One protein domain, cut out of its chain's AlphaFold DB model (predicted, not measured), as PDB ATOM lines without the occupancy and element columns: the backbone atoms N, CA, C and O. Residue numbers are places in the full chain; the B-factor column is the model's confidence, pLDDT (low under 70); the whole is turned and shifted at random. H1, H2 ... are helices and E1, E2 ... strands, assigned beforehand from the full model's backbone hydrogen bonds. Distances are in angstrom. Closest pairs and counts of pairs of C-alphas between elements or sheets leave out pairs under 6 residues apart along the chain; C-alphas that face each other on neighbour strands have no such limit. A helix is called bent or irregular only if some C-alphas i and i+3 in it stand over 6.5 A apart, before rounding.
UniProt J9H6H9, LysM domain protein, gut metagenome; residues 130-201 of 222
ATOM      1  N   THR A 130     176.172 245.144 223.275       89.94
ATOM      2  CA  THR A 130     177.308 244.434 222.669       89.94
ATOM      3  C   THR A 130     178.502 244.385 223.609       89.94
ATOM      4  O   THR A 130     179.077 243.322 223.829       89.94
ATOM      5  N   THR A 131     178.839 245.511 224.241       89.94
ATOM      6  CA  THR A 131     179.939 245.554 225.207       89.94
ATOM      7  C   THR A 131     179.661 244.626 226.384       89.94
ATOM      8  O   THR A 131     180.547 243.888 226.797       89.94
ATOM      9  N   ASN A 132     178.430 244.596 226.900       91.31
ATOM     10  CA  ASN A 132     178.069 243.702 228.001       91.31
ATOM     11  C   ASN A 132     178.081 242.215 227.615       91.31
ATOM     12  O   ASN A 132     178.411 241.390 228.465       91.31
ATOM     13  N   LEU A 133     177.778 241.865 226.363       93.25
ATOM     14  CA  LEU A 133     177.951 240.497 225.860       93.25
ATOM     15  C   LEU A 133     179.433 240.102 225.833       93.25
ATOM     16  O   LEU A 133     179.793 239.092 226.433       93.25
ATOM     17  N   LEU A 134     180.303 240.944 225.267       93.50
ATOM     18  CA  LEU A 134     181.746 240.672 225.221       93.50
ATOM     19  C   LEU A 134     182.375 240.542 226.611       93.50
ATOM     20  O   LEU A 134     183.267 239.723 226.810       93.50
ATOM     21  N   LYS A 135     181.900 241.305 227.603       92.44
ATOM     22  CA  LYS A 135     182.343 241.132 228.996       92.44
ATOM     23  C   LYS A 135     182.007 239.750 229.547       92.44
ATOM     24  O   LYS A 135     182.832 239.152 230.230       92.44
ATOM     25  N   LYS A 136     180.787 239.262 229.286       92.62
ATOM     26  CA  LYS A 136     180.354 237.930 229.733       92.62
ATOM     27  C   LYS A 136     181.205 236.850 229.074       92.62
ATOM     28  O   LYS A 136     181.657 235.942 229.762       92.62
ATOM     29  N   GLU A 137     181.470 236.978 227.777       93.69
ATOM     30  CA  GLU A 137     182.365 236.071 227.054       93.69
ATOM     31  C   GLU A 137     183.786 236.110 227.619       93.69
ATOM     32  O   GLU A 137     184.345 235.060 227.926       93.69
ATOM     33  N   TYR A 138     184.345 237.298 227.853       94.31
ATOM     34  CA  TYR A 138     185.663 237.445 228.468       94.31
ATOM     35  C   TYR A 138     185.747 236.713 229.816       94.31
ATOM     36  O   TYR A 138     186.639 235.890 230.018       94.31
ATOM     37  N   ALA A 139     184.779 236.932 230.711       93.06
ATOM     38  CA  ALA A 139     184.737 236.256 232.007       93.06
ATOM     39  C   ALA A 139     184.616 234.725 231.865       93.06
ATOM     40  O   ALA A 139     185.248 233.974 232.611       93.06
ATOM     41  N   LEU A 140     183.842 234.242 230.883       94.19
ATOM     42  CA  LEU A 140     183.682 232.811 230.613       94.19
ATOM     43  C   LEU A 140     184.969 232.158 230.104       94.19
ATOM     44  O   LEU A 140     185.288 231.057 230.557       94.19
ATOM     45  N   TRP A 141     185.690 232.807 229.191       94.94
ATOM     46  CA  TRP A 141     186.901 232.261 228.573       94.94
ATOM     47  C   TRP A 141     188.127 232.385 229.477       94.94
ATOM     48  O   TRP A 141     188.865 231.418 229.646       94.94
ATOM     49  N   PHE A 142     188.329 233.555 230.085       93.62
ATOM     50  CA  PHE A 142     189.556 233.878 230.817       93.62
ATOM     51  C   PHE A 142     189.447 233.674 232.329       93.62
ATOM     52  O   PHE A 142     190.457 233.772 233.019       93.62
ATOM     53  N   LYS A 143     188.244 233.388 232.852       94.44
ATOM     54  CA  LYS A 143     187.992 233.166 234.290       94.44
ATOM     55  C   LYS A 143     188.539 234.304 235.167       94.44
ATOM     56  O   LYS A 143     189.075 234.063 236.244       94.44
ATOM     57  N   SER A 144     188.436 235.539 234.678       89.44
ATOM     58  CA  SER A 144     189.051 236.718 235.283       89.44
ATOM     59  C   SER A 144     188.130 237.929 235.184       89.44
ATOM     60  O   SER A 144     187.376 238.073 234.216       89.44
ATOM     61  N   ASP A 145     188.224 238.805 236.181       87.06
ATOM     62  CA  ASP A 145     187.552 240.096 236.181       87.06
ATOM     63  C   ASP A 145     188.218 241.081 235.214       87.06
ATOM     64  O   ASP A 145     189.380 240.960 234.818       87.06
ATOM     65  N   ILE A 146     187.460 242.103 234.827       88.25
ATOM     66  CA  ILE A 146     187.966 243.176 233.975       88.25
ATOM     67  C   ILE A 146     188.734 244.173 234.836       88.25
ATOM     68  O   ILE A 146     188.176 244.776 235.753       88.25
ATOM     69  N   ILE A 147     189.995 244.407 234.483       87.12
ATOM     70  CA  ILE A 147     190.832 245.406 235.146       87.12
ATOM     71  C   ILE A 147     190.351 246.813 234.739       87.12
ATOM     72  O   ILE A 147     190.307 247.109 233.537       87.12
ATOM     73  N   PRO A 148     190.014 247.701 235.698       82.94
ATOM     74  CA  PRO A 148     189.489 249.039 235.425       82.94
ATOM     75  C   PRO A 148     190.601 249.975 234.933       82.94
ATOM     76  O   PRO A 148     191.177 250.758 235.682       82.94
ATOM     77  N   THR A 149     190.915 249.865 233.647       88.19
ATOM     78  CA  THR A 149     191.961 250.616 232.945       88.19
ATOM     79  C   THR A 149     191.350 251.432 231.814       88.19
ATOM     80  O   THR A 149     190.275 251.104 231.308       88.19
ATOM     81  N   SER A 150     192.029 252.508 231.420       85.06
ATOM     82  CA  SER A 150     191.718 253.247 230.199       85.06
ATOM     83  C   SER A 150     192.969 253.274 229.323       85.06
ATOM     84  O   SER A 150     193.979 253.830 229.761       85.06
ATOM     85  N   PRO A 151     192.943 252.681 228.116       90.00
ATOM     86  CA  PRO A 151     191.873 251.840 227.557       90.00
ATOM     87  C   PRO A 151     191.578 250.577 228.382       90.00
ATOM     88  O   PRO A 151     192.464 250.057 229.053       90.00
ATOM     89  N   VAL A 152     190.352 250.043 228.288       92.19
ATOM     90  CA  VAL A 152     190.017 248.731 228.859       92.19
ATOM     91  C   VAL A 152     190.739 247.666 228.041       92.19
ATOM     92  O   VAL A 152     190.472 247.495 226.846       92.19
ATOM     93  N   MET A 153     191.661 246.950 228.684       92.12
ATOM     94  CA  MET A 153     192.615 246.085 227.985       92.12
ATOM     95  C   MET A 153     191.966 244.950 227.188       92.12
ATOM     96  O   MET A 153     192.412 244.669 226.078       92.12
ATOM     97  N   PHE A 154     190.889 244.330 227.687       92.94
ATOM     98  CA  PHE A 154     190.241 243.245 226.940       92.94
ATOM     99  C   PHE A 154     189.576 243.744 225.649       92.94
ATOM    100  O   PHE A 154     189.661 243.076 224.624       92.94
ATOM    101  N   LEU A 155     188.961 244.935 225.673       94.19
ATOM    102  CA  LEU A 155     188.368 245.538 224.476       94.19
ATOM    103  C   LEU A 155     189.443 246.011 223.509       94.19
ATOM    104  O   LEU A 155     189.297 245.819 222.309       94.19
ATOM    105  N   LEU A 156     190.547 246.564 224.021       93.25
ATOM    106  CA  LEU A 156     191.687 246.923 223.179       93.25
ATOM    107  C   LEU A 156     192.238 245.687 222.456       93.25
ATOM    108  O   LEU A 156     192.495 245.747 221.255       93.25
ATOM    109  N   GLY A 157     192.386 244.570 223.173       93.38
ATOM    110  CA  GLY A 157     192.795 243.290 222.601       93.38
ATOM    111  C   GLY A 157     191.793 242.760 221.574       93.38
ATOM    112  O   GLY A 157     192.204 242.358 220.489       93.38
ATOM    113  N   TYR A 158     190.493 242.816 221.878       94.25
ATOM    114  CA  TYR A 158     189.417 242.407 220.971       94.25
ATOM    115  C   TYR A 158     189.419 243.219 219.668       94.25
ATOM    116  O   TYR A 158     189.486 242.641 218.585       94.25
ATOM    117  N   ASP A 159     189.417 244.551 219.766       94.19
ATOM    118  CA  ASP A 159     189.392 245.453 218.611       94.19
ATOM    119  C   ASP A 159     190.665 245.316 217.760       94.19
ATOM    120  O   ASP A 159     190.605 245.278 216.525       94.19
ATOM    121  N   SER A 160     191.823 245.175 218.416       92.88
ATOM    122  CA  SER A 160     193.106 244.935 217.745       92.88
ATOM    123  C   SER A 160     193.109 243.595 217.022       92.88
ATOM    124  O   SER A 160     193.416 243.540 215.832       92.88
ATOM    125  N   GLY A 161     192.722 242.518 217.709       94.44
ATOM    126  CA  GLY A 161     192.643 241.180 217.131       94.44
ATOM    127  C   GLY A 161     191.709 241.142 215.928       94.44
ATOM    128  O   GLY A 161     192.110 240.686 214.858       94.44
ATOM    129  N   LEU A 162     190.503 241.702 216.056       94.81
ATOM    130  CA  LEU A 162     189.541 241.765 214.960       94.81
ATOM    131  C   LEU A 162     190.104 242.538 213.761       94.81
ATOM    132  O   LEU A 162     189.966 242.080 212.626       94.81
ATOM    133  N   THR A 163     190.785 243.660 214.001       93.12
ATOM    134  CA  THR A 163     191.394 244.472 212.938       93.12
ATOM    135  C   THR A 163     192.520 243.736 212.221       93.12
ATOM    136  O   THR A 163     192.469 243.583 210.999       93.12
ATOM    137  N   PHE A 164     193.523 243.253 212.954       92.94
ATOM    138  CA  PHE A 164     194.705 242.636 212.352       92.94
ATOM    139  C   PHE A 164     194.394 241.282 211.720       92.94
ATOM    140  O   PHE A 164     194.805 241.041 210.588       92.94
ATOM    141  N   LEU A 165     193.635 240.413 212.397       95.50
ATOM    142  CA  LEU A 165     193.304 239.093 211.859       95.50
ATOM    143  C   LEU A 165     192.407 239.210 210.623       95.50
ATOM    144  O   LEU A 165     192.666 238.544 209.621       95.50
ATOM    145  N   THR A 166     191.407 240.101 210.641       95.38
ATOM    146  CA  THR A 166     190.566 240.331 209.455       95.38
ATOM    147  C   THR A 166     191.362 240.973 208.324       95.38
ATOM    148  O   THR A 166     191.212 240.574 207.170       95.38
ATOM    149  N   GLY A 167     192.216 241.950 208.635       94.06
ATOM    150  CA  GLY A 167     193.059 242.613 207.646       94.06
ATOM    151  C   GLY A 167     194.009 241.644 206.955       94.06
ATOM    152  O   GLY A 167     194.000 241.557 205.729       94.06
ATOM    153  N   LEU A 168     194.767 240.869 207.731       94.81
ATOM    154  CA  LEU A 168     195.691 239.864 207.207       94.81
ATOM    155  C   LEU A 168     194.955 238.777 206.419       94.81
ATOM    156  O   LEU A 168     195.397 238.414 205.333       94.81
ATOM    157  N   SER A 169     193.812 238.297 206.916       96.50
ATOM    158  CA  SER A 169     193.023 237.272 206.224       96.50
ATOM    159  C   SER A 169     192.466 237.752 204.879       96.50
ATOM    160  O   SER A 169     192.409 236.958 203.944       96.50
ATOM    161  N   ARG A 170     192.053 239.023 204.763       95.81
ATOM    162  CA  ARG A 170     191.444 239.561 203.532       95.81
ATOM    163  C   ARG A 170     192.453 240.122 202.538       95.81
ATOM    164  O   ARG A 170     192.216 240.046 201.338       95.81
ATOM    165  N   TYR A 171     193.538 240.713 203.030       95.25
ATOM    166  CA  TYR A 171     194.433 241.544 202.219       95.25
ATOM    167  C   TYR A 171     195.911 241.157 202.341       95.25
ATOM    168  O   TYR A 171     196.759 241.757 201.681       95.25
ATOM    169  N   GLY A 172     196.249 240.168 203.176       94.25
ATOM    170  CA  GLY A 172     197.620 239.708 203.364       94.25
ATOM    171  C   GLY A 172     198.564 240.857 203.712       94.25
ATOM    172  O   GLY A 172     198.297 241.647 204.615       94.25
ATOM    173  N   LYS A 173     199.664 240.969 202.963       91.56
ATOM    174  CA  LYS A 173     200.694 242.003 203.151       91.56
ATOM    175  C   LYS A 173     200.190 243.439 202.955       91.56
ATOM    176  O   LYS A 173     200.796 244.352 203.501       91.56
ATOM    177  N   ASP A 174     199.102 243.633 202.211       90.12
ATOM    178  CA  ASP A 174     198.620 244.962 201.825       90.12
ATOM    179  C   ASP A 174     197.594 245.526 202.822       90.12
ATOM    180  O   ASP A 174     197.103 246.642 202.639       90.12
ATOM    181  N   PHE A 175     197.270 244.792 203.897       88.94
ATOM    182  CA  PHE A 175     196.203 245.153 204.840       88.94
ATOM    183  C   PHE A 175     196.354 246.548 205.458       88.94
ATOM    184  O   PHE A 175     195.357 247.206 205.738       88.94
ATOM    185  N   ASN A 176     197.588 247.017 205.645       81.31
ATOM    186  CA  ASN A 176     197.899 248.317 206.237       81.31
ATOM    187  C   ASN A 176     197.508 249.508 205.345       81.31
ATOM    188  O   ASN A 176     197.509 250.641 205.813       81.31
ATOM    189  N   THR A 177     197.195 249.267 204.071       83.50
ATOM    190  CA  THR A 177     196.696 250.288 203.133       83.50
ATOM    191  C   THR A 177     195.173 250.276 202.998       83.50
ATOM    192  O   THR A 177     194.602 251.128 202.317       83.50
ATOM    193  N   GLN A 178     194.506 249.314 203.639       86.06
ATOM    194  CA  GLN A 178     193.082 249.062 203.466       86.06
ATOM    195  C   GLN A 178     192.274 249.651 204.616       86.06
ATOM    196  O   GLN A 178     192.678 249.616 205.776       86.06
ATOM    197  N   LYS A 179     191.076 250.145 204.297       82.19
ATOM    198  CA  LYS A 179     190.099 250.558 205.307       82.19
ATOM    199  C   LYS A 179     189.143 249.413 205.590       82.19
ATOM    200  O   LYS A 179     188.421 248.955 204.706       82.19
ATOM    201  N   LEU A 180     189.131 248.965 206.838       84.19
ATOM    202  CA  LEU A 180     188.221 247.940 207.325       84.19
ATOM    203  C   LEU A 180     187.059 248.607 208.060       84.19
ATOM    204  O   LEU A 180     187.268 249.353 209.011       84.19
ATOM    205  N   ASN A 181     185.828 248.328 207.631       86.12
ATOM    206  CA  ASN A 181     184.643 248.694 208.399       86.12
ATOM    207  C   ASN A 181     184.307 247.538 209.345       86.12
ATOM    208  O   ASN A 181     183.680 246.559 208.932       86.12
ATOM    209  N   LEU A 182     184.805 247.617 210.576       88.94
ATOM    210  CA  LEU A 182     184.647 246.584 211.595       88.94
ATOM    211  C   LEU A 182     183.798 247.102 212.757       88.94
ATOM    212  O   LEU A 182     183.867 248.289 213.075       88.94
ATOM    213  N   PRO A 183     183.022 246.230 213.422       88.50
ATOM    214  CA  PRO A 183     182.222 246.594 214.587       88.50
ATOM    215  C   PRO A 183     183.103 246.723 215.845       88.50
ATOM    216  O   PRO A 183     182.908 246.006 216.826       88.50
ATOM    217  N   LEU A 184     184.091 247.618 215.806       90.44
ATOM    218  CA  LEU A 184     185.016 247.883 216.908       90.44
ATOM    219  C   LEU A 184     184.277 248.582 218.056       90.44
ATOM    220  O   LEU A 184     183.417 249.439 217.835       90.44
ATOM    221  N   GLN A 185     184.574 248.187 219.289       90.12
ATOM    222  CA  GLN A 185     183.765 248.551 220.453       90.12
ATOM    223  C   GLN A 185     184.347 249.714 221.246       90.12
ATOM    224  O   GLN A 185     183.592 250.562 221.721       90.12
ATOM    225  N   GLN A 186     185.669 249.763 221.391       90.06
ATOM    226  CA  GLN A 186     186.367 250.762 222.192       90.06
ATOM    227  C   GLN A 186     187.242 251.678 221.348       90.06
ATOM    228  O   GLN A 186     187.205 252.903 221.509       90.06
ATOM    229  N   SER A 187     188.044 251.079 220.479       88.75
ATOM    230  CA  SER A 187     189.100 251.749 219.743       88.75
ATOM    231  C   SER A 187     188.981 251.395 218.279       88.75
ATOM    232  O   SER A 187     189.204 250.259 217.873       88.75
ATOM    233  N   ASP A 188     188.675 252.402 217.478       86.56
ATOM    234  CA  ASP A 188     188.874 252.287 216.045       86.56
ATOM    235  C   ASP A 188     190.369 252.326 215.754       86.56
ATOM    236  O   ASP A 188     191.136 252.979 216.470       86.56
ATOM    237  N   ILE A 189     190.782 251.601 214.724       85.44
ATOM    238  CA  ILE A 189     192.186 251.416 214.389       85.44
ATOM    239  C   ILE A 189     192.403 251.904 212.962       85.44
ATOM    240  O   ILE A 189     191.952 251.286 212.001       85.44
ATOM    241  N   ASP A 190     193.111 253.023 212.849       84.38
ATOM    242  CA  ASP A 190     193.525 253.628 211.586       84.38
ATOM    243  C   ASP A 190     194.975 254.067 211.748       84.38
ATOM    244  O   ASP A 190     195.261 255.057 212.417       84.38
ATOM    245  N   PHE A 191     195.910 253.270 211.239       84.25
ATOM    246  CA  PHE A 191     197.331 253.528 211.433       84.25
ATOM    247  C   PHE A 191     197.887 254.379 210.298       84.25
ATOM    248  O   PHE A 191     197.946 253.941 209.152       84.25
ATOM    249  N   ILE A 192     198.395 255.563 210.635       84.44
ATOM    250  CA  ILE A 192     199.069 256.452 209.684       84.44
ATOM    251  C   ILE A 192     200.515 256.712 210.093       84.44
ATOM    252  O   ILE A 192     200.857 256.733 211.277       84.44
ATOM    253  N   LYS A 193     201.372 256.969 209.102       86.56
ATOM    254  CA  LYS A 193     202.693 257.560 209.326       86.56
ATOM    255  C   LYS A 193     202.597 259.076 209.216       86.56
ATOM    256  O   LYS A 193     202.178 259.591 208.186       86.56
ATOM    257  N   ILE A 194     203.034 259.788 210.255       82.50
ATOM    258  CA  ILE A 194     203.159 261.256 210.193       82.50
ATOM    259  C   ILE A 194     204.436 261.659 209.440       82.50
ATOM    260  O   ILE A 194     204.454 262.671 208.747       82.50
ATOM    261  N   THR A 195     205.502 260.864 209.555       86.44
ATOM    262  CA  THR A 195     206.773 261.086 208.855       86.44
ATOM    263  C   THR A 195     207.255 259.783 208.206       86.44
ATOM    264  O   THR A 195     206.970 258.708 208.739       86.44
ATOM    265  N   PRO A 196     207.999 259.830 207.081       85.69
ATOM    266  CA  PRO A 196     208.475 258.615 206.402       85.69
ATOM    267  C   PRO A 196     209.280 257.677 207.316       85.69
ATOM    268  O   PRO A 196     209.085 256.458 207.291       85.69
ATOM    269  N   ASN A 197     210.111 258.277 208.176       88.56
ATOM    270  CA  ASN A 197     211.003 257.592 209.117       88.56
ATOM    271  C   ASN A 197     210.370 257.363 210.502       88.56
ATOM    272  O   ASN A 197     211.030 256.850 211.400       88.56
ATOM    273  N   GLY A 198     209.116 257.776 210.700       85.38
ATOM    274  CA  GLY A 198     208.395 257.608 211.956       85.38
ATOM    275  C   GLY A 198     207.679 256.261 212.057       85.38
ATOM    276  O   GLY A 198     207.414 255.584 211.057       85.38
ATOM    277  N   GLY A 199     207.327 255.899 213.291       86.75
ATOM    278  CA  GLY A 199     206.384 254.817 213.561       86.75
ATOM    279  C   GLY A 199     204.961 255.164 213.112       86.75
ATOM    280  O   GLY A 199     204.647 256.314 212.791       86.75
ATOM    281  N   TYR A 200     204.093 254.154 213.100       86.06
ATOM    282  CA  TYR A 200     202.664 254.359 212.887       86.06
ATOM    283  C   TYR A 200     202.004 254.874 214.164       86.06
ATOM    284  O   TYR A 200     202.332 254.432 215.265       86.06
ATOM    285  N   ILE A 201     201.038 255.771 214.006       86.25
ATOM    286  CA  ILE A 201     200.156 256.218 215.081       86.25
ATOM    287  C   ILE A 201     198.710 255.910 214.713       86.25
ATOM    288  O   ILE A 201     198.356 255.931 213.536       86.25
TER     289      ILE A 201
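What this domain is: This is residues 130 to 201 of the 222 residues of the protein "LysM domain protein" of gut metagenome (UniProt J9H6H9). A long helix, H2, kinked near residue 171, makes the spine of a loose, elongated model; H1 stands crosswise near its starting end. Beyond H2 the backbone loops back along it through residues 178 to 190, and the printed part then ends in a small turned-back flap of E1 and residues 200 to 201. The printed part has 72 residues, mostly helix, in the order H1, H2, E1; the radius of gyration of the C-alphas is 14.4 A, the spans 41 by 25 by 17 A.

How they stand to each other: H2, residues 153 to 177, has a kink of 125 degrees and is irregular: C-alphas 170 and 173 are 9.6 A apart. H1, residues 130 to 142, is close to H2 but not clearly touching, about perpendicular at 82 degrees; their closest C-alphas, of Tyr 138 and Phe 154, are 7.5 A apart. The closest C-alphas of H2 and E1, residues 191 to 193, are those of Asn 176 and Phe 191, 7.4 A apart. H1 and E1 are apart. E1 pairs with no named strand, but its residues 192 to 193 pair antiparallel with residues 200 to 201. Every O i to N i+4 pair is within hydrogen-bond range in H1, and 16 of 21 in H2.

Where its parts are: H2 measures 25.5 A, H1 18.1 A and E1 7.0 A from first to last C-alpha. C-alpha 130 is at (177.308, 244.434, 222.669) and C-alpha 193 at (202.693, 257.560, 209.326).

The domain as a whole: The farthest C-alphas, of Leu 140 and Pro 196, are 43.2 A apart. The link from H2 to E1 is long; the printed part has no cut, and no printed residue is under 70 in pLDDT.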